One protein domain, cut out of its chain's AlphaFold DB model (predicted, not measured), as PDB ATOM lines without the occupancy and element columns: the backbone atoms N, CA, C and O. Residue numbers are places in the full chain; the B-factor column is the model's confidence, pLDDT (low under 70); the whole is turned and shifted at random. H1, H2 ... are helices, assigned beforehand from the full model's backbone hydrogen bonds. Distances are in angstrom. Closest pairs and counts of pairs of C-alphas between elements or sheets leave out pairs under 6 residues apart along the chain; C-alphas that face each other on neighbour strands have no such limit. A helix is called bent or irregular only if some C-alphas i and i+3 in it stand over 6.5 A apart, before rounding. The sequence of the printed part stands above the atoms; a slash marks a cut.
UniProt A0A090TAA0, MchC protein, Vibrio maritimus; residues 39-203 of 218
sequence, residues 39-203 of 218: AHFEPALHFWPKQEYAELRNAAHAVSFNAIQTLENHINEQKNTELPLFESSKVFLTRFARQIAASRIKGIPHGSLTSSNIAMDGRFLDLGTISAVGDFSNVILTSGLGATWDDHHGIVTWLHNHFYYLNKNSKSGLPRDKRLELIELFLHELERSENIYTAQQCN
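What this domain is: This is residues 39 to 203 of the 218 residues of the protein "MchC protein" of Vibrio maritimus (UniProt A0A090TAA0). The longest helix, H1, stands crosswise at one end of an uneven up-and-down bundle of three helices, in which H2 and H4 lie side by side and H3 runs back the other way with fewer contacts. H1 and H2 make a corner like an L, and residues 50 to 55, of which 51 to 55 belong to H1, stick out; the long stretch of residues 106 to 150 winds in loops between H2 and H3, its C-alphas lying 5 to 27 A from the mean of all C-alphas. The printed part has 165 residues with four named helices, in the order H1, H2, H3, H4, and no named strand; its class is all helix. It is compact, with a radius of gyration of the C-alphas of 17.6 A, and flat, spanning 55 by 42 by 23 A.

Where its parts are: H1, residues 51 to 79, begins at C-alpha 51 at (-18.326, -32.116, 16.181) and is 43.4 A long from first to last C-alpha. It is irregular: C-alphas 52 and 55 are 8.0 A apart, against about 5 A in a regular helix. H2, residues 84 to 105, is 32.1 A long and begins at C-alpha 84 at (-30.724, -50.505, 46.015). H3, residues 151 to 168, is 26.1 A long. H4, residues 176 to 201, is 37.6 A long and ends at C-alpha 201 at (-33.061, -24.110, 70.789).

How they stand to each other: H1 touches H2 with its residues 71 to 76 alone, and the closest C-alphas, those of Ile 75 and Pro 84, are 5.4 A apart. Their lines are about perpendicular, at 86 degrees. H1 and H3 are close but not clearly touching, with the closest C-alphas, those of Ile 68 and Leu 166, 6.5 A apart. H1 and H4 are apart. H2, H3 and H4 form an up-and-down bundle, each helix running against the one before it. H2 and H4 touch at a shallow tilt of 29 degrees, the same way, closest at the C-alphas of Ala 97 and Leu 190, 4.5 A apart. H3 and H4 form a helical hairpin and run opposite ways at a shallow tilt of 34 degrees, only just short of steep. H4 touches H3 with residues 179 to 187 alone, and the closest C-alphas, those of Phe 163 and Arg 179, are 6.8 A apart. H2 and H3 are close but not clearly touching, opposite ways at a shallow tilt of 14 degrees, with the closest C-alphas, those of Leu 85 and Leu 166, 7.6 A apart. In H2 and H4 every O i to N i+4 pair is within hydrogen-bond range, in H1 22 of 25 and in H3 13 of 14.

The domain as a whole: The two C-alphas farthest apart, those of Glu 52 and Asn 203, are 63.1 A apart. The printed part has no cut. The link from H2 to H3, 45 residues, is long, that from H3 to H4 is short, and that from H1 to H2 is tight. The mean pLDDT of the printed part is 94.0, and no printed residue is under 70.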
ATOM      1  N   ALA A  39     -25.766 -34.565  41.354       95.31
ATOM      2  CA  ALA A  39     -25.434 -34.175  39.981       95.31
ATOM      3  C   ALA A  39     -24.471 -35.133  39.244       95.31
ATOM      4  O   ALA A  39     -24.462 -35.150  38.018       95.31
ATOM      5  N   HIS A  40     -23.680 -35.964  39.941       94.81
ATOM      6  CA  HIS A  40     -22.831 -36.969  39.275       94.81
ATOM      7  C   HIS A  40     -23.636 -38.099  38.616       94.81
ATOM      8  O   HIS A  40     -23.106 -38.820  37.772       94.81
ATOM      9  N   PHE A  41     -24.907 -38.252  38.988       95.44
ATOM     10  CA  PHE A  41     -25.826 -39.227  38.406       95.44
ATOM     11  C   PHE A  41     -26.771 -38.594  37.369       95.44
ATOM     12  O   PHE A  41     -27.614 -39.278  36.789       95.44
ATOM     13  N   GLU A  42     -26.630 -37.293  37.111       94.12
ATOM     14  CA  GLU A  42     -27.450 -36.533  36.170       94.12
ATOM     15  C   GLU A  42     -26.683 -36.309  34.854       94.12
ATOM     16  O   GLU A  42     -25.461 -36.143  34.855       94.12
ATOM     17  N   PRO A  43     -27.355 -36.317  33.690       90.88
ATOM     18  CA  PRO A  43     -26.701 -36.016  32.426       90.88
ATOM     19  C   PRO A  43     -26.448 -34.512  32.270       90.88
ATOM     20  O   PRO A  43     -27.298 -33.679  32.586       90.88
ATOM     21  N   ALA A  44     -25.322 -34.161  31.652       90.50
ATOM     22  CA  ALA A  44     -25.032 -32.792  31.234       90.50
ATOM     23  C   ALA A  44     -25.808 -32.437  29.949       90.50
ATOM     24  O   ALA A  44     -25.251 -32.440  28.852       90.50
ATOM     25  N   LEU A  45     -27.110 -32.151  30.070       87.62
ATOM     26  CA  LEU A  45     -28.026 -31.952  28.929       87.62
ATOM     27  C   LEU A  45     -27.582 -30.863  27.944       87.62
ATOM     28  O   LEU A  45     -27.846 -30.965  26.749       87.62
ATOM     29  N   HIS A  46     -26.906 -29.831  28.442       89.38
ATOM     30  CA  HIS A  46     -26.446 -28.697  27.638       89.38
ATOM     31  C   HIS A  46     -24.995 -28.840  27.168       89.38
ATOM     32  O   HIS A  46     -24.454 -27.928  26.545       89.38
ATOM     33  N   PHE A  47     -24.345 -29.974  27.447       92.44
ATOM     34  CA  PHE A  47     -22.993 -30.225  26.977       92.44
ATOM     35  C   PHE A  47     -23.009 -30.675  25.513       92.44
ATOM     36  O   PHE A  47     -23.145 -31.857  25.194       92.44
ATOM     37  N   TRP A  48     -22.882 -29.696  24.617       92.75
ATOM     38  CA  TRP A  48     -22.873 -29.888  23.168       92.75
ATOM     39  C   TRP A  48     -21.552 -29.377  22.578       92.75
ATOM     40  O   TRP A  48     -21.464 -28.223  22.151       92.75
ATOM     41  N   PRO A  49     -20.482 -30.191  22.617       94.12
ATOM     42  CA  PRO A  49     -19.189 -29.770  22.100       94.12
ATOM     43  C   PRO A  49     -19.205 -29.687  20.565       94.12
ATOM     44  O   PRO A  49     -20.127 -30.177  19.905       94.12
ATOM     45  N   LYS A  50     -18.164 -29.076  19.981       95.19
ATOM     46  CA  LYS A  50     -17.956 -29.109  18.524       95.19
ATOM     47  C   LYS A  50     -17.890 -30.558  18.036       95.19
ATOM     48  O   LYS A  50     -17.487 -31.445  18.783       95.19
ATOM     49  N   GLN A  51     -18.235 -30.776  16.769       93.88
ATOM     50  CA  GLN A  51     -18.326 -32.116  16.181       93.88
ATOM     51  C   GLN A  51     -17.032 -32.935  16.317       93.88
ATOM     52  O   GLN A  51     -17.099 -34.140  16.535       93.88
ATOM     53  N   GLU A  52     -15.871 -32.282  16.231       96.81
ATOM     54  CA  GLU A  52     -14.548 -32.900  16.411       96.81
ATOM     55  C   GLU A  52     -14.279 -33.415  17.838       96.81
ATOM     56  O   GLU A  52     -13.329 -34.163  18.021       96.81
ATOM     57  N   TYR A  53     -15.121 -33.040  18.810       95.69
ATOM     58  CA  TYR A  53     -15.074 -33.481  20.210       95.69
ATOM     59  C   TYR A  53     -16.372 -34.188  20.650       95.69
ATOM     60  O   TYR A  53     -16.723 -34.212  21.838       95.69
ATOM     61  N   ALA A  54     -17.167 -34.704  19.705       92.25
ATOM     62  CA  ALA A  54     -18.456 -35.336  20.001       92.25
ATOM     63  C   ALA A  54     -18.327 -36.560  20.931       92.25
ATOM     64  O   ALA A  54     -19.264 -36.891  21.663       92.25
ATOM     65  N   GLU A  55     -17.166 -37.214  20.949       94.62
ATOM     66  CA  GLU A  55     -16.829 -38.311  21.852       94.62
ATOM     67  C   GLU A  55     -16.873 -37.899  23.326       94.62
ATOM     68  O   GLU A  55     -17.296 -38.704  24.157       94.62
ATOM     69  N   LEU A  56     -16.551 -36.641  23.660       93.69
ATOM     70  CA  LEU A  56     -16.641 -36.143  25.034       93.69
ATOM     71  C   LEU A  56     -18.081 -36.184  25.550       93.69
ATOM     72  O   LEU A  56     -18.316 -36.486  26.720       93.69
ATOM     73  N   ARG A  57     -19.067 -35.909  24.685       89.56
ATOM     74  CA  ARG A  57     -20.490 -35.974  25.053       89.56
ATOM     75  C   ARG A  57     -20.904 -37.405  25.386       89.56
ATOM     76  O   ARG A  57     -21.596 -37.637  26.375       89.56
ATOM     77  N   ASN A  58     -20.457 -38.363  24.577       88.19
ATOM     78  CA  ASN A  58     -20.729 -39.781  24.807       88.19
ATOM     79  C   ASN A  58     -20.040 -40.266  26.091       88.19
ATOM     80  O   ASN A  58     -20.657 -40.971  26.887       88.19
ATOM     81  N   ALA A  59     -18.798 -39.833  26.326       90.88
ATOM     82  CA  ALA A  59     -18.062 -40.128  27.549       90.88
ATOM     83  C   ALA A  59     -18.778 -39.574  28.792       90.88
ATOM     84  O   ALA A  59     -18.948 -40.300  29.767       90.88
ATOM     85  N   ALA A  60     -19.279 -38.335  28.743       88.56
ATOM     86  CA  ALA A  60     -20.037 -37.738  29.844       88.56
ATOM     87  C   ALA A  60     -21.302 -38.547  30.191       88.56
ATOM     88  O   ALA A  60     -21.603 -38.755  31.366       88.56
ATOM     89  N   HIS A  61     -22.021 -39.052  29.183       88.00
ATOM     90  CA  HIS A  61     -23.166 -39.937  29.409       88.00
ATOM     91  C   HIS A  61     -22.752 -41.298  29.995       88.00
ATOM     92  O   HIS A  61     -23.394 -41.793  30.919       88.00
ATOM     93  N   ALA A  62     -21.659 -41.886  29.502       91.56
ATOM     94  CA  ALA A  62     -21.144 -43.152  30.016       91.56
ATOM     95  C   ALA A  62     -20.719 -43.049  31.492       91.56
ATOM     96  O   ALA A  62     -20.928 -43.991  32.254       91.56
ATOM     97  N   VAL A  63     -20.169 -41.906  31.917       91.94
ATOM     98  CA  VAL A  63     -19.802 -41.660  33.320       91.94
ATOM     99  C   VAL A  63     -21.022 -41.721  34.237       91.94
ATOM    100  O   VAL A  63     -20.976 -42.445  35.229       91.94
ATOM    101  N   SER A  64     -22.120 -41.025  33.914       91.12
ATOM    102  CA  SER A  64     -23.318 -41.045  34.770       91.12
ATOM    103  C   SER A  64     -23.982 -42.423  34.792       91.12
ATOM    104  O   SER A  64     -24.377 -42.893  35.857       91.12
ATOM    105  N   PHE A  65     -24.021 -43.119  33.652       93.31
ATOM    106  CA  PHE A  65     -24.472 -44.511  33.585       93.31
ATOM    107  C   PHE A  65     -23.638 -45.424  34.499       93.31
ATOM    108  O   PHE A  65     -24.185 -46.105  35.366       93.31
ATOM    109  N   ASN A  66     -22.308 -45.394  34.368       94.81
ATOM    110  CA  ASN A  66     -21.405 -46.219  35.175       94.81
ATOM    111  C   ASN A  66     -21.479 -45.875  36.667       94.81
ATOM    112  O   ASN A  66     -21.394 -46.774  37.505       94.81
ATOM    113  N   ALA A  67     -21.668 -44.600  37.015       95.12
ATOM    114  CA  ALA A  67     -21.834 -44.166  38.398       95.12
ATOM    115  C   ALA A  67     -23.091 -44.778  39.034       95.12
ATOM    116  O   ALA A  67     -23.017 -45.299  40.146       95.12
ATOM    117  N   ILE A  68     -24.221 -44.775  38.316       95.81
ATOM    118  CA  ILE A  68     -25.478 -45.381  38.783       95.81
ATOM    119  C   ILE A  68     -25.299 -46.888  38.970       95.81
ATOM    120  O   ILE A  68     -25.610 -47.413  40.033       95.81
ATOM    121  N   GLN A  69     -24.713 -47.570  37.987       95.50
ATOM    122  CA  GLN A  69     -24.442 -49.008  38.066       95.50
ATOM    123  C   GLN A  69     -23.528 -49.372  39.244       95.50
ATOM    124  O   GLN A  69     -23.773 -50.346  39.953       95.50
ATOM    125  N   THR A  70     -22.495 -48.564  39.484       95.56
ATOM    126  CA  THR A  70     -21.583 -48.745  40.622       95.56
ATOM    127  C   THR A  70     -22.313 -48.566  41.952       95.56
ATOM    128  O   THR A  70     -22.127 -49.373  42.859       95.56
ATOM    129  N   LEU A  71     -23.165 -47.540  42.063       95.00
ATOM    130  CA  LEU A  71     -23.981 -47.306  43.254       95.00
ATOM    131  C   LEU A  71     -24.923 -48.486  43.526       95.00
ATOM    132  O   LEU A  71     -24.977 -48.970  44.653       95.00
ATOM    133  N   GLU A  72     -25.635 -48.969  42.506       95.25
ATOM    134  CA  GLU A  72     -26.563 -50.097  42.643       95.25
ATOM    135  C   GLU A  72     -25.870 -51.363  43.129       95.25
ATOM    136  O   GLU A  72     -26.309 -51.956  44.114       95.25
ATOM    137  N   ASN A  73     -24.774 -51.746  42.469       94.56
ATOM    138  CA  ASN A  73     -24.021 -52.943  42.824       94.56
ATOM    139  C   ASN A  73     -23.500 -52.851  44.258       94.56
ATOM    140  O   ASN A  73     -23.698 -53.778  45.036       94.56
ATOM    141  N   HIS A  74     -22.919 -51.707  44.633       94.81
ATOM    142  CA  HIS A  74     -22.387 -51.501  45.976       94.81
ATOM    143  C   HIS A  74     -23.457 -51.655  47.062       94.81
ATOM    144  O   HIS A  74     -23.237 -52.317  48.074       94.81
ATOM    145  N   ILE A  75     -24.634 -51.059  46.859       95.12
ATOM    146  CA  ILE A  75     -25.723 -51.146  47.835       95.12
ATOM    147  C   ILE A  75     -26.316 -52.553  47.866       95.12
ATOM    148  O   ILE A  75     -26.620 -53.055  48.947       95.12
ATOM    149  N   ASN A  76     -26.459 -53.200  46.709       92.44
ATOM    150  CA  ASN A  76     -26.957 -54.565  46.638       92.44
ATOM    151  C   ASN A  76     -26.011 -55.546  47.355       92.44
ATOM    152  O   ASN A  76     -26.466 -56.341  48.168       92.44
ATOM    153  N   GLU A  77     -24.697 -55.426  47.151       92.88
ATOM    154  CA  GLU A  77     -23.681 -56.222  47.857       92.88
ATOM    155  C   GLU A  77     -23.725 -56.014  49.378       92.88
ATOM    156  O   GLU A  77     -23.560 -56.963  50.141       92.88
ATOM    157  N   GLN A  78     -23.963 -54.781  49.834       94.12
ATOM    158  CA  GLN A  78     -23.989 -54.460  51.263       94.12
ATOM    159  C   GLN A  78     -25.282 -54.864  51.972       94.12
ATOM    160  O   GLN A  78     -25.246 -55.229  53.147       94.12
ATOM    161  N   LYS A  79     -26.429 -54.716  51.304       92.06
ATOM    162  CA  LYS A  79     -27.753 -54.832  51.935       92.06
ATOM    163  C   LYS A  79     -28.574 -56.023  51.451       92.06
ATOM    164  O   LYS A  79     -29.601 -56.294  52.064       92.06
ATOM    165  N   ASN A  80     -28.152 -56.704  50.384       91.62
ATOM    166  CA  ASN A  80     -28.900 -57.777  49.728       91.62
ATOM    167  C   ASN A  80     -30.365 -57.373  49.463       91.62
ATOM    168  O   ASN A  80     -31.297 -57.991  49.975       91.62
ATOM    169  N   THR A  81     -30.555 -56.264  48.737       91.25
ATOM    170  CA  THR A  81     -31.869 -55.642  48.505       91.25
ATOM    171  C   THR A  81     -32.218 -55.581  47.025       91.25
ATOM    172  O   THR A  81     -31.384 -55.260  46.182       91.25
ATOM    173  N   GLU A  82     -33.490 -55.804  46.715       91.31
ATOM    174  CA  GLU A  82     -34.020 -55.686  45.354       91.31
ATOM    175  C   GLU A  82     -34.189 -54.221  44.909       91.31
ATOM    176  O   GLU A  82     -34.294 -53.951  43.716       91.31
ATOM    177  N   LEU A  83     -34.163 -53.259  45.847       95.19
ATOM    178  CA  LEU A  83     -34.340 -51.824  45.579       95.19
ATOM    179  C   LEU A  83     -33.147 -50.984  46.081       95.19
ATOM    180  O   LEU A  83     -33.310 -50.122  46.954       95.19
ATOM    181  N   PRO A  84     -31.931 -51.181  45.536       96.19
ATOM    182  CA  PRO A  84     -30.724 -50.505  46.015       96.19
ATOM    183  C   PRO A  84     -30.810 -48.976  45.923       96.19
ATOM    184  O   PRO A  84     -30.417 -48.280  46.858       96.19
ATOM    185  N   LEU A  85     -31.389 -48.440  44.843       96.31
ATOM    186  CA  LEU A  85     -31.545 -46.992  44.671       96.31
ATOM    187  C   LEU A  85     -32.514 -46.371  45.674       96.31
ATOM    188  O   LEU A  85     -32.304 -45.235  46.105       96.31
ATOM    189  N   PHE A  86     -33.572 -47.093  46.053       97.50
ATOM    190  CA  PHE A  86     -34.495 -46.628  47.084       97.50
ATOM    191  C   PHE A  86     -33.769 -46.531  48.427       97.50
ATOM    192  O   PHE A  86     -33.801 -45.490  49.079       97.50
ATOM    193  N   GLU A  87     -33.027 -47.578  48.789       96.50
ATOM    194  CA  GLU A  87     -32.264 -47.642  50.032       96.50
ATOM    195  C   GLU A  87     -31.178 -46.564  50.132       96.50
ATOM    196  O   GLU A  87     -31.021 -45.944  51.188       96.50
ATOM    197  N   SER A  88     -30.433 -46.307  49.053       96.38
ATOM    198  CA  SER A  88     -29.432 -45.236  49.043       96.38
ATOM    199  C   SER A  88     -30.075 -43.855  49.121       96.38
ATOM    200  O   SER A  88     -29.614 -43.001  49.882       96.38
ATOM    201  N   SER A  89     -31.158 -43.638  48.367       97.69
ATOM    202  CA  SER A  89     -31.865 -42.354  48.330       97.69
ATOM    203  C   SER A  89     -32.505 -42.043  49.676       97.69
ATOM    204  O   SER A  89     -32.393 -40.920  50.151       97.69
ATOM    205  N   LYS A  90     -33.092 -43.043  50.340       98.06
ATOM    206  CA  LYS A  90     -33.660 -42.919  51.687       98.06
ATOM    207  C   LYS A  90     -32.629 -42.380  52.678       98.06
ATOM    208  O   LYS A  90     -32.880 -41.387  53.352       98.06
ATOM    209  N   VAL A  91     -31.438 -42.985  52.721       97.50
ATOM    210  CA  VAL A  91     -30.353 -42.547  53.617       97.50
ATOM    211  C   VAL A  91     -29.890 -41.125  53.289       97.50
ATOM    212  O   VAL A  91     -29.704 -40.318  54.203       97.50
ATOM    213  N   PHE A  92     -29.707 -40.812  52.004       98.06
ATOM    214  CA  PHE A  92     -29.324 -39.477  51.550       98.06
ATOM    215  C   PHE A  92     -30.357 -38.419  51.962       98.06
ATOM    216  O   PHE A  92     -29.995 -37.441  52.614       98.06
ATOM    217  N   LEU A  93     -31.634 -38.628  51.638       98.56
ATOM    218  CA  LEU A  93     -32.707 -37.660  51.873       98.56
ATOM    219  C   LEU A  93     -32.932 -37.400  53.356       98.56
ATOM    220  O   LEU A  93     -33.080 -36.245  53.739       98.56
ATOM    221  N   THR A  94     -32.875 -38.429  54.205       98.62
ATOM    222  CA  THR A  94     -32.964 -38.242  55.660       98.62
ATOM    223  C   THR A  94     -31.828 -37.360  56.182       98.62
ATOM    224  O   THR A  94     -32.059 -36.458  56.987       98.62
ATOM    225  N   ARG A  95     -30.586 -37.586  55.729       98.38
ATOM    226  CA  ARG A  95     -29.434 -36.760  56.136       98.38
ATOM    227  C   ARG A  95     -29.539 -35.340  55.592       98.38
ATOM    228  O   ARG A  95     -29.240 -34.391  56.308       98.38
ATOM    229  N   PHE A  96     -29.978 -35.203  54.346       98.38
ATOM    230  CA  PHE A  96     -30.129 -33.917  53.687       98.38
ATOM    231  C   PHE A  96     -31.223 -33.064  54.343       98.38
ATOM    232  O   PHE A  96     -30.957 -31.919  54.693       98.38
ATOM    233  N   ALA A  97     -32.399 -33.638  54.610       98.50
ATOM    234  CA  ALA A  97     -33.492 -32.978  55.320       98.50
ATOM    235  C   ALA A  97     -33.047 -32.453  56.696       98.50
ATOM    236  O   ALA A  97     -33.228 -31.277  57.005       98.50
ATOM    237  N   ARG A  98     -32.353 -33.289  57.480       98.25
ATOM    238  CA  ARG A  98     -31.770 -32.894  58.774       98.25
ATOM    239  C   ARG A  98     -30.756 -31.762  58.636       98.25
ATOM    240  O   ARG A  98     -30.760 -30.834  59.439       98.25
ATOM    241  N   GLN A  99     -29.894 -31.806  57.621       97.56
ATOM    242  CA  GLN A  99     -28.915 -30.745  57.383       97.56
ATOM    243  C   GLN A  99     -29.593 -29.406  57.053       97.56
ATOM    244  O   GLN A  99     -29.161 -28.371  57.568       97.56
ATOM    245  N   ILE A 100     -30.649 -29.415  56.232       97.44
ATOM    246  CA  ILE A 100     -31.432 -28.212  55.913       97.44
ATOM    247  C   ILE A 100     -32.086 -27.665  57.175       97.44
ATOM    248  O   ILE A 100     -31.838 -26.508  57.519       97.44
ATOM    249  N   ALA A 101     -32.836 -28.503  57.894       96.94
ATOM    250  CA  ALA A 101     -33.496 -28.133  59.139       96.94
ATOM    251  C   ALA A 101     -32.510 -27.490  60.123       96.94
ATOM    252  O   ALA A 101     -32.717 -26.372  60.591       96.94
ATOM    253  N   ALA A 102     -31.372 -28.147  60.370       96.44
ATOM    254  CA  ALA A 102     -30.342 -27.631  61.264       96.44
ATOM    255  C   ALA A 102     -29.811 -26.269  60.798       96.44
ATOM    256  O   ALA A 102     -29.578 -25.391  61.624       96.44
ATOM    257  N   SER A 103     -29.625 -26.079  59.488       96.00
ATOM    258  CA  SER A 103     -29.132 -24.813  58.939       96.00
ATOM    259  C   SER A 103     -30.134 -23.666  59.074       96.00
ATOM    260  O   SER A 103     -29.727 -22.562  59.431       96.00
ATOM    261  N   ARG A 104     -31.429 -23.930  58.865       95.12
ATOM    262  CA  ARG A 104     -32.512 -22.948  59.021       95.12
ATOM    263  C   ARG A 104     -32.649 -22.516  60.472       95.12
ATOM    264  O   ARG A 104     -32.571 -21.328  60.764       95.12
ATOM    265  N   ILE A 105     -32.745 -23.483  61.387       95.12
ATOM    266  CA  ILE A 105     -32.908 -23.212  62.821       95.12
ATOM    267  C   ILE A 105     -31.691 -22.501  63.416       95.12
ATOM    268  O   ILE A 105     -31.836 -21.635  64.274       95.12
ATOM    269  N   LYS A 106     -30.479 -22.823  62.951       94.44
ATOM    270  CA  LYS A 106     -29.251 -22.142  63.395       94.44
ATOM    271  C   LYS A 106     -29.021 -20.784  62.722       94.44
ATOM    272  O   LYS A 106     -27.982 -20.179  62.974       94.44
ATOM    273  N   GLY A 107     -29.926 -20.330  61.852       94.44
ATOM    274  CA  GLY A 107     -29.778 -19.063  61.137       94.44
ATOM    275  C   GLY A 107     -28.578 -19.044  60.188       94.44
ATOM    276  O   GLY A 107     -27.991 -17.991  59.978       94.44
ATOM    277  N   ILE A 108     -28.178 -20.192  59.630       95.56
ATOM    278  CA  ILE A 108     -27.076 -20.317  58.655       95.56
ATOM    279  C   ILE A 108     -27.498 -21.035  57.353       95.56
ATOM    280  O   ILE A 108     -26.870 -22.024  56.955       95.56
ATOM    281  N   PRO A 109     -28.577 -20.593  56.682       95.19
ATOM    282  CA  PRO A 109     -29.050 -21.200  55.436       95.19
ATOM    283  C   PRO A 109     -28.035 -21.096  54.283       95.19
ATOM    284  O   PRO A 109     -27.305 -20.115  54.145       95.19
ATOM    285  N   HIS A 110     -28.018 -22.111  53.408       94.50
ATOM    286  CA  HIS A 110     -27.042 -22.233  52.314       94.50
ATOM    287  C   HIS A 110     -27.225 -21.222  51.175       94.50
ATOM    288  O   HIS A 110     -26.267 -20.903  50.480       94.50
ATOM    289  N   GLY A 111     -28.459 -20.807  50.895       91.81
ATOM    290  CA  GLY A 111     -28.804 -19.922  49.776       91.81
ATOM    291  C   GLY A 111     -28.833 -20.569  48.384       91.81
ATOM    292  O   GLY A 111     -29.466 -20.023  47.490       91.81
ATOM    293  N   SER A 112     -28.227 -21.749  48.189       93.62
ATOM    294  CA  SER A 112     -28.256 -22.467  46.901       93.62
ATOM    295  C   SER A 112     -28.218 -23.992  47.057       93.62
ATOM    296  O   SER A 112     -27.145 -24.595  47.072       93.62
ATOM    297  N   LEU A 113     -29.389 -24.622  47.204       95.12
ATOM    298  CA  LEU A 113     -29.551 -26.066  47.451       95.12
ATOM    299  C   LEU A 113     -29.861 -26.855  46.162       95.12
ATOM    300  O   LEU A 113     -30.918 -27.472  46.020       95.12
ATOM    301  N   THR A 114     -28.940 -26.818  45.199       94.62
ATOM    302  CA  THR A 114     -29.036 -27.568  43.932       94.62
ATOM    303  C   THR A 114     -28.423 -28.972  44.044       94.62
ATOM    304  O   THR A 114     -27.621 -29.240  44.941       94.62
ATOM    305  N   SER A 115     -28.716 -29.858  43.082       95.56
ATOM    306  CA  SER A 115     -28.137 -31.213  42.995       95.56
ATOM    307  C   SER A 115     -26.598 -31.233  42.931       95.56
ATOM    308  O   SER A 115     -25.973 -32.249  43.240       95.56
ATOM    309  N   SER A 116     -25.963 -30.117  42.555       93.94
ATOM    310  CA  SER A 116     -24.507 -29.966  42.518       93.94
ATOM    311  C   SER A 116     -23.910 -29.464  43.830       93.94
ATOM    312  O   SER A 116     -22.726 -29.677  44.049       93.94
ATOM    313  N   ASN A 117     -24.677 -28.817  44.705       95.56
ATOM    314  CA  ASN A 117     -24.140 -28.164  45.907       95.56
ATOM    315  C   ASN A 117     -24.294 -29.018  47.170       95.56
ATOM    316  O   ASN A 117     -23.969 -28.577  48.268       95.56
ATOM    317  N   ILE A 118     -24.762 -30.257  47.027       96.31
ATOM    318  CA  ILE A 118     -25.026 -31.169  48.137       96.31
ATOM    319  C   ILE A 118     -24.262 -32.466  47.914       96.31
ATOM    320  O   ILE A 118     -24.214 -33.000  46.808       96.31
ATOM    321  N   ALA A 119     -23.639 -32.980  48.967       96.50
ATOM    322  CA  ALA A 119     -23.022 -34.296  48.950       96.50
ATOM    323  C   ALA A 119     -24.068 -35.398  49.199       96.50
ATOM    324  O   ALA A 119     -25.024 -35.202  49.943       96.50
ATOM    325  N   MET A 120     -23.847 -36.599  48.662       94.94
ATOM    326  CA  MET A 120     -24.693 -37.785  48.885       94.94
ATOM    327  C   MET A 120     -24.756 -38.227  50.356       94.94
ATOM    328  O   MET A 120     -25.626 -39.003  50.738       94.94
ATOM    329  N   ASP A 121     -23.850 -37.733  51.202       95.19
ATOM    330  CA  ASP A 121     -23.896 -37.918  52.656       95.19
ATOM    331  C   ASP A 121     -24.691 -36.821  53.395       95.19
ATOM    332  O   ASP A 121     -24.743 -36.832  54.622       95.19
ATOM    333  N   GLY A 122     -25.333 -35.905  52.663       95.44
ATOM    334  CA  GLY A 122     -26.172 -34.823  53.180       95.44
ATOM    335  C   GLY A 122     -25.421 -33.530  53.500       95.44
ATOM    336  O   GLY A 122     -26.063 -32.527  53.800       95.44
ATOM    337  N   ARG A 123     -24.082 -33.500  53.426       95.06
ATOM    338  CA  ARG A 123     -23.302 -32.288  53.729       95.06
ATOM    339  C   ARG A 123     -23.487 -31.218  52.647       95.06
ATOM    340  O   ARG A 123     -23.422 -31.511  51.455       95.06
ATOM    341  N   PHE A 124     -23.587 -29.958  53.067       95.38
ATOM    342  CA  PHE A 124     -23.498 -28.807  52.163       95.38
ATOM    343  C   PHE A 124     -22.092 -28.658  51.565       95.38
ATOM    344  O   PHE A 124     -21.081 -28.872  52.253       95.38
ATOM    345  N   LEU A 125     -22.046 -28.276  50.290       93.94
ATOM    346  CA  LEU A 125     -20.865 -27.981  49.485       93.94
ATOM    347  C   LEU A 125     -21.029 -26.606  48.833       93.94
ATOM    348  O   LEU A 125     -22.137 -26.129  48.666       93.94
ATOM    349  N   ASP A 126     -19.923 -26.013  48.384       88.81
ATOM    350  CA  ASP A 126     -19.947 -24.750  47.630       88.81
ATOM    351  C   ASP A 126     -20.648 -23.618  48.407       88.81
ATOM    352  O   ASP A 126     -21.609 -22.997  47.969       88.81
ATOM    353  N   LEU A 127     -20.071 -23.326  49.578       89.12
ATOM    354  CA  LEU A 127     -20.535 -22.364  50.585       89.12
ATOM    355  C   LEU A 127     -20.454 -20.885  50.145       89.12
ATOM    356  O   LEU A 127     -20.385 -20.000  50.988       89.12
ATOM    357  N   GLY A 128     -20.411 -20.591  48.844       87.31
ATOM    358  CA  GLY A 128     -20.302 -19.217  48.340       87.31
ATOM    359  C   GLY A 128     -21.559 -18.376  48.586       87.31
ATOM    360  O   GLY A 128     -21.471 -17.155  48.627       87.31
ATOM    361  N   THR A 129     -22.711 -19.026  48.763       88.50
ATOM    362  CA  THR A 129     -24.018 -18.377  48.971       88.50
ATOM    363  C   THR A 129     -24.534 -18.491  50.406       88.50
ATOM    364  O   THR A 129     -25.629 -18.006  50.691       88.50
ATOM    365  N   ILE A 130     -23.787 -19.151  51.303       92.31
ATOM    366  CA  ILE A 130     -24.204 -19.310  52.700       92.31
ATOM    367  C   ILE A 130     -24.195 -17.947  53.389       92.31
ATOM    368  O   ILE A 130     -23.287 -17.142  53.177       92.31
ATOM    369  N   SER A 131     -25.186 -17.697  54.236       92.44
ATOM    370  CA  SER A 131     -25.262 -16.457  55.004       92.44
ATOM    371  C   SER A 131     -25.712 -16.729  56.430       92.44
ATOM    372  O   SER A 131     -26.395 -17.718  56.684       92.44
ATOM    373  N   ALA A 132     -25.334 -15.842  57.349       93.75
ATOM    374  CA  ALA A 132     -25.893 -15.804  58.692       93.75
ATOM    375  C   ALA A 132     -27.089 -14.844  58.707       93.75
ATOM    376  O   ALA A 132     -26.961 -13.679  58.328       93.75
ATOM    377  N   VAL A 133     -28.245 -15.332  59.143       90.75
ATOM    378  CA  VAL A 133     -29.493 -14.574  59.262       90.75
ATOM    379  C   VAL A 133     -29.779 -14.393  60.750       90.75
ATOM    380  O   VAL A 133     -29.776 -15.357  61.509       90.75
ATOM    381  N   GLY A 134     -29.950 -13.141  61.179       84.06
ATOM    382  CA  GLY A 134     -30.092 -12.787  62.598       84.06
ATOM    383  C   GLY A 134     -31.475 -13.058  63.196       84.06
ATOM    384  O   GLY A 134     -31.670 -12.840  64.389       84.06
ATOM    385  N   ASP A 135     -32.431 -13.498  62.384       85.25
ATOM    386  CA  ASP A 135     -33.811 -13.786  62.762       85.25
ATOM    387  C   ASP A 135     -34.363 -14.977  61.948       85.25
ATOM    388  O   ASP A 135     -33.648 -15.609  61.170       85.25
ATOM    389  N   PHE A 136     -35.649 -15.293  62.134       87.88
ATOM    390  CA  PHE A 136     -36.351 -16.356  61.404       87.88
ATOM    391  C   PHE A 136     -37.062 -15.840  60.138       87.88
ATOM    392  O   PHE A 136     -37.981 -16.489  59.634       87.88
ATOM    393  N   SER A 137     -36.669 -14.675  59.612       89.31
ATOM    394  CA  SER A 137     -37.295 -14.102  58.419       89.31
ATOM    395  C   SER A 137     -37.122 -15.011  57.200       89.31
ATOM    396  O   SER A 137     -36.092 -15.663  57.010       89.31
ATOM    397  N   ASN A 138     -38.126 -15.027  56.322       92.81
ATOM    398  CA  ASN A 138     -38.067 -15.790  55.079       92.81
ATOM    399  C   ASN A 138     -37.274 -15.047  54.001       92.81
ATOM    400  O   ASN A 138     -37.833 -14.387  53.127       92.81
ATOM    401  N   VAL A 139     -35.949 -15.119  54.107       92.94
ATOM    402  CA  VAL A 139     -35.029 -14.356  53.257       92.94
ATOM    403  C   VAL A 139     -34.682 -15.082  51.959       92.94
ATOM    404  O   VAL A 139     -34.498 -16.303  51.935       92.94
ATOM    405  N   ILE A 140     -34.529 -14.305  50.885       92.88
ATOM    406  CA  ILE A 140     -33.974 -14.747  49.601       92.88
ATOM    407  C   ILE A 140     -32.487 -14.393  49.586       92.88
ATOM    408  O   ILE A 140     -32.125 -13.219  49.627       92.88
ATOM    409  N   LEU A 141     -31.625 -15.407  49.515       90.56
ATOM    410  CA  LEU A 141     -30.166 -15.226  49.542       90.56
ATOM    411  C   LEU A 141     -29.516 -15.253  48.162       90.56
ATOM    412  O   LEU A 141     -28.382 -14.817  47.992       90.56
ATOM    413  N   THR A 142     -30.199 -15.802  47.166       89.38
ATOM    414  CA  THR A 142     -29.685 -15.907  45.801       89.38
ATOM    415  C   THR A 142     -30.834 -15.690  44.834       89.38
ATOM    416  O   THR A 142     -31.876 -16.335  44.935       89.38
ATOM    417  N   SER A 143     -30.652 -14.746  43.910       85.75
ATOM    418  CA  SER A 143     -31.676 -14.400  42.924       85.75
ATOM    419  C   SER A 143     -32.045 -15.610  42.063       85.75
ATOM    420  O   SER A 143     -31.175 -16.382  41.661       85.75
ATOM    421  N   GLY A 144     -33.339 -15.772  41.786       84.62
ATOM    422  CA  GLY A 144     -33.867 -16.899  41.013       84.62
ATOM    423  C   GLY A 144     -34.021 -18.205  41.800       84.62
ATOM    424  O   GLY A 144     -34.496 -19.184  41.230       84.62
ATOM    425  N   LEU A 145     -33.662 -18.229  43.087       86.81
ATOM    426  CA  LEU A 145     -33.915 -19.352  43.990       86.81
ATOM    427  C   LEU A 145     -35.002 -18.999  45.016       86.81
ATOM    428  O   LEU A 145     -35.322 -17.829  45.230       86.81
ATOM    429  N   GLY A 146     -35.596 -20.033  45.618       86.19
ATOM    430  CA  GLY A 146     -36.626 -19.879  46.645       86.19
ATOM    431  C   GLY A 146     -36.095 -19.216  47.918       86.19
ATOM    432  O   GLY A 146     -34.895 -19.243  48.199       86.19
ATOM    433  N   ALA A 147     -37.007 -18.626  48.689       92.94
ATOM    434  CA  ALA A 147     -36.693 -18.113  50.013       92.94
ATOM    435  C   ALA A 147     -36.350 -19.264  50.977       92.94
ATOM    436  O   ALA A 147     -36.685 -20.421  50.728       92.94
ATOM    437  N   THR A 148     -35.664 -18.950  52.074       93.50
ATOM    438  CA  THR A 148     -35.076 -19.941  52.992       93.50
ATOM    439  C   THR A 148     -36.077 -20.993  53.482       93.50
ATOM    440  O   THR A 148     -35.735 -22.171  53.519       93.50
ATOM    441  N   TRP A 149     -37.316 -20.620  53.806       93.62
ATOM    442  CA  TRP A 149     -38.341 -21.567  54.272       93.62
ATOM    443  C   TRP A 149     -39.089 -22.272  53.131       93.62
ATOM    444  O   TRP A 149     -39.707 -23.312  53.341       93.62
ATOM    445  N   ASP A 150     -38.944 -21.779  51.899       93.88
ATOM    446  CA  ASP A 150     -39.609 -22.304  50.702       93.88
ATOM    447  C   ASP A 150     -38.672 -23.090  49.771       93.88
ATOM    448  O   ASP A 150     -39.126 -23.634  48.760       93.88
ATOM    449  N   ASP A 151     -37.371 -23.176  50.082       93.44
ATOM    450  CA  ASP A 151     -36.361 -23.815  49.222       93.44
ATOM    451  C   ASP A 151     -36.656 -25.299  48.912       93.44
ATOM    452  O   ASP A 151     -36.228 -25.823  47.877       93.44
ATOM    453  N   HIS A 152     -37.480 -25.942  49.746       95.38
ATOM    454  CA  HIS A 152     -37.911 -27.325  49.595       95.38
ATOM    455  C   HIS A 152     -38.714 -27.547  48.305       95.38
ATOM    456  O   HIS A 152     -38.607 -28.614  47.706       95.38
ATOM    457  N   HIS A 153     -39.431 -26.538  47.795       95.12
ATOM    458  CA  HIS A 153     -40.131 -26.626  46.507       95.12
ATOM    459  C   HIS A 153     -39.157 -26.790  45.333       95.12
ATOM    460  O   HIS A 153     -39.354 -27.629  44.445       95.12
ATOM    461  N   GLY A 154     -38.069 -26.013  45.340       95.00
ATOM    462  CA  GLY A 154     -37.004 -26.132  44.345       95.00
ATOM    463  C   GLY A 154     -36.287 -27.475  44.464       95.00
ATOM    464  O   GLY A 154     -35.963 -28.097  43.450       95.00
ATOM    465  N   ILE A 155     -36.118 -27.961  45.698       97.06
ATOM    466  CA  ILE A 155     -35.526 -29.268  45.974       97.06
ATOM    467  C   ILE A 155     -36.373 -30.409  45.423       97.06
ATOM    468  O   ILE A 155     -35.869 -31.220  44.652       97.06
ATOM    469  N   VAL A 156     -37.665 -30.453  45.751       97.94
ATOM    470  CA  VAL A 156     -38.599 -31.466  45.237       97.94
ATOM    471  C   VAL A 156     -38.603 -31.474  43.709       97.94
ATOM    472  O   VAL A 156     -38.550 -32.540  43.093       97.94
ATOM    473  N   THR A 157     -38.577 -30.292  43.089       96.00
ATOM    474  CA  THR A 157     -38.498 -30.163  41.628       96.00
ATOM    475  C   THR A 157     -37.273 -30.877  41.058       96.00
ATOM    476  O   THR A 157     -37.409 -31.698  40.147       96.00
ATOM    477  N   TRP A 158     -36.071 -30.617  41.587       96.06
ATOM    478  CA  TRP A 158     -34.880 -31.285  41.061       96.06
ATOM    479  C   TRP A 158     -34.779 -32.751  41.498       96.06
ATOM    480  O   TRP A 158     -34.260 -33.555  40.728       96.06
ATOM    481  N   LEU A 159     -35.339 -33.147  42.646       98.06
ATOM    482  CA  LEU A 159     -35.414 -34.551  43.070       98.06
ATOM    483  C   LEU A 159     -36.233 -35.406  42.097       98.06
ATOM    484  O   LEU A 159     -35.835 -36.531  41.790       98.06
ATOM    485  N   HIS A 160     -37.327 -34.881  41.540       97.50
ATOM    486  CA  HIS A 160     -38.065 -35.583  40.485       97.50
ATOM    487  C   HIS A 160     -37.185 -35.881  39.263       97.50
ATOM    488  O   HIS A 160     -37.198 -37.008  38.756       97.50
ATOM    489  N   ASN A 161     -36.388 -34.904  38.824       94.94
ATOM    490  CA  ASN A 161     -35.441 -35.085  37.721       94.94
ATOM    491  C   ASN A 161     -34.327 -36.067  38.096       94.94
ATOM    492  O   ASN A 161     -34.001 -36.963  37.318       94.94
ATOM    493  N   HIS A 162     -33.788 -35.940  39.305       96.38
ATOM    494  CA  HIS A 162     -32.757 -36.822  39.828       96.38
ATOM    495  C   HIS A 162     -33.221 -38.284  39.820       96.38
ATOM    496  O   HIS A 162     -32.573 -39.144  39.225       96.38
ATOM    497  N   PHE A 163     -34.398 -38.571  40.382       97.56
ATOM    498  CA  PHE A 163     -34.948 -39.926  40.402       97.56
ATOM    499  C   PHE A 163     -35.323 -40.445  39.016       97.56
ATOM    500  O   PHE A 163     -35.245 -41.652  38.777       97.56
ATOM    501  N   TYR A 164     -35.731 -39.568  38.096       95.56
ATOM    502  CA  TYR A 164     -35.925 -39.949  36.701       95.56
ATOM    503  C   TYR A 164     -34.615 -40.463  36.090       95.56
ATOM    504  O   TYR A 164     -34.611 -41.544  35.502       95.56
ATOM    505  N   TYR A 165     -33.504 -39.741  36.264       94.38
ATOM    506  CA  TYR A 165     -32.210 -40.136  35.698       94.38
ATOM    507  C   TYR A 165     -31.585 -41.343  36.387       94.38
ATOM    508  O   TYR A 165     -31.066 -42.214  35.688       94.38
ATOM    509  N   LEU A 166     -31.717 -41.445  37.714       95.25
ATOM    510  CA  LEU A 166     -31.369 -42.661  38.443       95.25
ATOM    511  C   LEU A 166     -32.099 -43.867  37.848       95.25
ATOM    512  O   LEU A 166     -31.462 -44.823  37.422       95.25
ATOM    513  N   ASN A 167     -33.427 -43.786  37.733       95.38
ATOM    514  CA  ASN A 167     -34.248 -44.877  37.215       95.38
ATOM    515  C   ASN A 167     -33.976 -45.191  35.735       95.38
ATOM    516  O   ASN A 167     -34.055 -46.344  35.330       95.38
ATOM    517  N   LYS A 168     -33.676 -44.182  34.911       93.62
ATOM    518  CA  LYS A 168     -33.434 -44.361  33.470       93.62
ATOM    519  C   LYS A 168     -32.232 -45.263  33.181       93.62
ATOM    520  O   LYS A 168     -32.259 -46.000  32.202       93.62
ATOM    521  N   ASN A 169     -31.195 -45.184  34.012       90.38
ATOM    522  CA  ASN A 169     -29.942 -45.925  33.844       90.38
ATOM    523  C   ASN A 169     -29.781 -47.056  34.877       90.38
ATOM    524  O   ASN A 169     -28.685 -47.591  35.048       90.38
ATOM    525  N   SER A 170     -30.854 -47.377  35.593       93.25
ATOM    526  CA  SER A 170     -30.918 -48.390  36.641       93.25
ATOM    527  C   SER A 170     -31.160 -49.781  36.057       93.25
ATOM    528  O   SER A 170     -31.906 -49.920  35.086       93.25
ATOM    529  N   LYS A 171     -30.574 -50.822  36.664       91.38
ATOM    530  CA  LYS A 171     -30.936 -52.221  36.370       91.38
ATOM    531  C   LYS A 171     -32.127 -52.693  37.199       91.38
ATOM    532  O   LYS A 171     -32.985 -53.396  36.675       91.38
ATOM    533  N   SER A 172     -32.166 -52.321  38.477       90.88
ATOM    534  CA  SER A 172     -33.199 -52.762  39.426       90.88
ATOM    535  C   SER A 172     -34.500 -51.960  39.320       90.88
ATOM    536  O   SER A 172     -35.563 -52.423  39.724       90.88
ATOM    537  N   GLY A 173     -34.425 -50.756  38.763       93.44
ATOM    538  CA  GLY A 173     -35.493 -49.771  38.746       93.44
ATOM    539  C   GLY A 173     -35.678 -49.043  40.084       93.44
ATOM    540  O   GLY A 173     -35.257 -49.471  41.157       93.44
ATOM    541  N   LEU A 174     -36.366 -47.911  40.002       95.81
ATOM    542  CA  LEU A 174     -36.924 -47.144  41.107       95.81
ATOM    543  C   LEU A 174     -38.376 -46.781  40.734       95.81
ATOM    544  O   LEU A 174     -38.611 -45.761  40.063       95.81
ATOM    545  N   PRO A 175     -39.343 -47.643  41.108       95.62
ATOM    546  CA  PRO A 175     -40.757 -47.489  40.777       95.62
ATOM    547  C   PRO A 175     -41.351 -46.140  41.197       95.62
ATOM    548  O   PRO A 175     -40.856 -45.461  42.097       95.62
ATOM    549  N   ARG A 176     -42.432 -45.722  40.525       96.00
ATOM    550  CA  ARG A 176     -43.027 -44.391  40.731       96.00
ATOM    551  C   ARG A 176     -43.530 -44.187  42.161       96.00
ATOM    552  O   ARG A 176     -43.300 -43.116  42.706       96.00
ATOM    553  N   ASP A 177     -44.201 -45.178  42.731       97.56
ATOM    554  CA  ASP A 177     -44.659 -45.196  44.124       97.56
ATOM    555  C   ASP A 177     -43.486 -45.003  45.092       97.56
ATOM    556  O   ASP A 177     -43.536 -44.120  45.940       97.56
ATOM    557  N   LYS A 178     -42.368 -45.705  44.872       97.94
ATOM    558  CA  LYS A 178     -41.148 -45.548  45.675       97.94
ATOM    559  C   LYS A 178     -40.493 -44.181  45.536       97.94
ATOM    560  O   LYS A 178     -39.966 -43.655  46.511       97.94
ATOM    561  N   ARG A 179     -40.556 -43.556  44.358       97.88
ATOM    562  CA  ARG A 179     -40.119 -42.157  44.195       97.88
ATOM    563  C   ARG A 179     -40.987 -41.185  44.986       97.88
ATOM    564  O   ARG A 179     -40.443 -40.248  45.557       97.88
ATOM    565  N   LEU A 180     -42.305 -41.386  45.004       98.06
ATOM    566  CA  LEU A 180     -43.218 -40.545  45.783       98.06
ATOM    567  C   LEU A 180     -42.983 -40.731  47.283       98.06
ATOM    568  O   LEU A 180     -42.820 -39.739  47.983       98.06
ATOM    569  N   GLU A 181     -42.819 -41.976  47.732       98.50
ATOM    570  CA  GLU A 181     -42.468 -42.309  49.118       98.50
ATOM    571  C   GLU A 181     -41.169 -41.609  49.564       98.50
ATOM    572  O   GLU A 181     -41.082 -41.100  50.677       98.50
ATOM    573  N   LEU A 182     -40.160 -41.512  48.687       98.69
ATOM    574  CA  LEU A 182     -38.919 -40.781  48.973       98.69
ATOM    575  C   LEU A 182     -39.123 -39.262  49.101       98.69
ATOM    576  O   LEU A 182     -38.476 -38.635  49.941       98.69
ATOM    577  N   ILE A 183     -39.992 -38.664  48.281       98.62
ATOM    578  CA  ILE A 183     -40.327 -37.234  48.386       98.62
ATOM    579  C   ILE A 183     -41.087 -36.960  49.685       98.62
ATOM    580  O   ILE A 183     -40.740 -36.030  50.410       98.62
ATOM    581  N   GLU A 184     -42.083 -37.788  50.001       98.50
ATOM    582  CA  GLU A 184     -42.854 -37.691  51.244       98.50
ATOM    583  C   GLU A 184     -41.948 -37.850  52.467       98.50
ATOM    584  O   GLU A 184     -42.013 -37.040  53.390       98.50
ATOM    585  N   LEU A 185     -41.028 -38.820  52.438       98.62
ATOM    586  CA  LEU A 185     -40.007 -38.998  53.468       98.62
ATOM    587  C   LEU A 185     -39.155 -37.739  53.654       98.62
ATOM    588  O   LEU A 185     -38.893 -37.351  54.789       98.62
ATOM    589  N   PHE A 186     -38.679 -37.132  52.563       98.69
ATOM    590  CA  PHE A 186     -37.855 -35.926  52.630       98.69
ATOM    591  C   PHE A 186     -38.606 -34.773  53.302       98.69
ATOM    592  O   PHE A 186     -38.069 -34.158  54.219       98.69
ATOM    593  N   LEU A 187     -39.843 -34.511  52.871       98.38
ATOM    594  CA  LEU A 187     -40.672 -33.436  53.418       98.38
ATOM    595  C   LEU A 187     -41.005 -33.679  54.892       98.38
ATOM    596  O   LEU A 187     -40.835 -32.782  55.714       98.38
ATOM    597  N   HIS A 188     -41.398 -34.906  55.232       97.44
ATOM    598  CA  HIS A 188     -41.689 -35.290  56.606       97.44
ATOM    599  C   HIS A 188     -40.458 -35.156  57.507       97.44
ATOM    600  O   HIS A 188     -40.543 -34.573  58.582       97.44
ATOM    601  N   GLU A 189     -39.293 -35.670  57.091       97.94
ATOM    602  CA  GLU A 189     -38.080 -35.560  57.910       97.94
ATOM    603  C   GLU A 189     -37.559 -34.131  58.015       97.94
ATOM    604  O   GLU A 189     -36.926 -33.805  59.018       97.94
ATOM    605  N   LEU A 190     -37.816 -33.279  57.023       97.56
ATOM    606  CA  LEU A 190     -37.475 -31.863  57.086       97.56
ATOM    607  C   LEU A 190     -38.298 -31.175  58.173       97.56
ATOM    608  O   LEU A 190     -37.721 -30.648  59.122       97.56
ATOM    609  N   GLU A 191     -39.624 -31.281  58.083       95.25
ATOM    610  CA  GLU A 191     -40.562 -30.711  59.054       95.25
ATOM    611  C   GLU A 191     -40.297 -31.237  60.473       95.25
ATOM    612  O   GLU A 191     -40.130 -30.473  61.426       95.25
ATOM    613  N   ARG A 192     -40.183 -32.562  60.616       94.75
ATOM    614  CA  ARG A 192     -39.905 -33.209  61.902       94.75
ATOM    615  C   ARG A 192     -38.596 -32.719  62.514       94.75
ATOM    616  O   ARG A 192     -38.544 -32.427  63.709       94.75
ATOM    617  N   SER A 193     -37.537 -32.612  61.712       95.75
ATOM    618  CA  SER A 193     -36.234 -32.146  62.198       95.75
ATOM    619  C   SER A 193     -36.261 -30.668  62.583       95.75
ATOM    620  O   SER A 193     -35.620 -30.292  63.560       95.75
ATOM    621  N   GLU A 194     -37.003 -29.826  61.861       94.69
ATOM    622  CA  GLU A 194     -37.180 -28.412  62.215       94.69
ATOM    623  C   GLU A 194     -37.873 -28.253  63.565       94.69
ATOM    624  O   GLU A 194     -37.398 -27.478  64.399       94.69
ATOM    625  N   ASN A 195     -38.926 -29.032  63.824       92.25
ATOM    626  CA  ASN A 195     -39.625 -29.022  65.111       92.25
ATOM    627  C   ASN A 195     -38.697 -29.442  66.258       92.25
ATOM    628  O   ASN A 195     -38.568 -28.709  67.240       92.25
ATOM    629  N   ILE A 196     -37.978 -30.559  66.097       92.00
ATOM    630  CA  ILE A 196     -37.022 -31.050  67.100       92.00
ATOM    631  C   ILE A 196     -35.923 -30.013  67.361       92.00
ATOM    632  O   ILE A 196     -35.651 -29.660  68.506       92.00
ATOM    633  N   TYR A 197     -35.289 -29.481  66.314       93.19
ATOM    634  CA  TYR A 197     -34.195 -28.528  66.490       93.19
ATOM    635  C   TYR A 197     -34.672 -27.198  67.075       93.19
ATOM    636  O   TYR A 197     -33.941 -26.599  67.862       93.19
ATOM    637  N   THR A 198     -35.889 -26.755  66.748       91.75
ATOM    638  CA  THR A 198     -36.507 -25.574  67.367       91.75
ATOM    639  C   THR A 198     -36.733 -25.798  68.856       91.75
ATOM    640  O   THR A 198     -36.293 -24.984  69.666       91.75
ATOM    641  N   ALA A 199     -37.344 -26.927  69.230       90.62
ATOM    642  CA  ALA A 199     -37.563 -27.301  70.623       90.62
ATOM    643  C   ALA A 199     -36.244 -27.297  71.415       90.62
ATOM    644  O   ALA A 199     -36.153 -26.673  72.474       90.62
ATOM    645  N   GLN A 200     -35.185 -27.867  70.837       90.50
ATOM    646  CA  GLN A 200     -33.844 -27.850  71.420       90.50
ATOM    647  C   GLN A 200     -33.276 -26.432  71.587       90.50
ATOM    648  O   GLN A 200     -32.686 -26.141  72.626       90.50
ATOM    649  N   GLN A 201     -33.464 -25.520  70.620       89.75
ATOM    650  CA  GLN A 201     -33.061 -24.110  70.789       89.75
ATOM    651  C   GLN A 201     -33.862 -23.395  71.890       89.75
ATOM    652  O   GLN A 201     -33.355 -22.465  72.514       89.75
ATOM    653  N   CYS A 202     -35.088 -23.843  72.163       89.50
ATOM    654  CA  CYS A 202     -35.935 -23.340  73.244       89.50
ATOM    655  C   CYS A 202     -35.699 -24.036  74.599       89.50
ATOM    656  O   CYS A 202     -36.395 -23.711  75.560       89.50
ATOM    657  N   ASN A 203     -34.730 -24.956  74.702       90.62
ATOM    658  CA  ASN A 203     -34.492 -25.802  75.881       90.62
ATOM    659  C   ASN A 203     -35.716 -26.642  76.298       90.62
ATOM    660  O   ASN A 203     -35.926 -26.902  77.484       90.62
TER     661      ASN A 203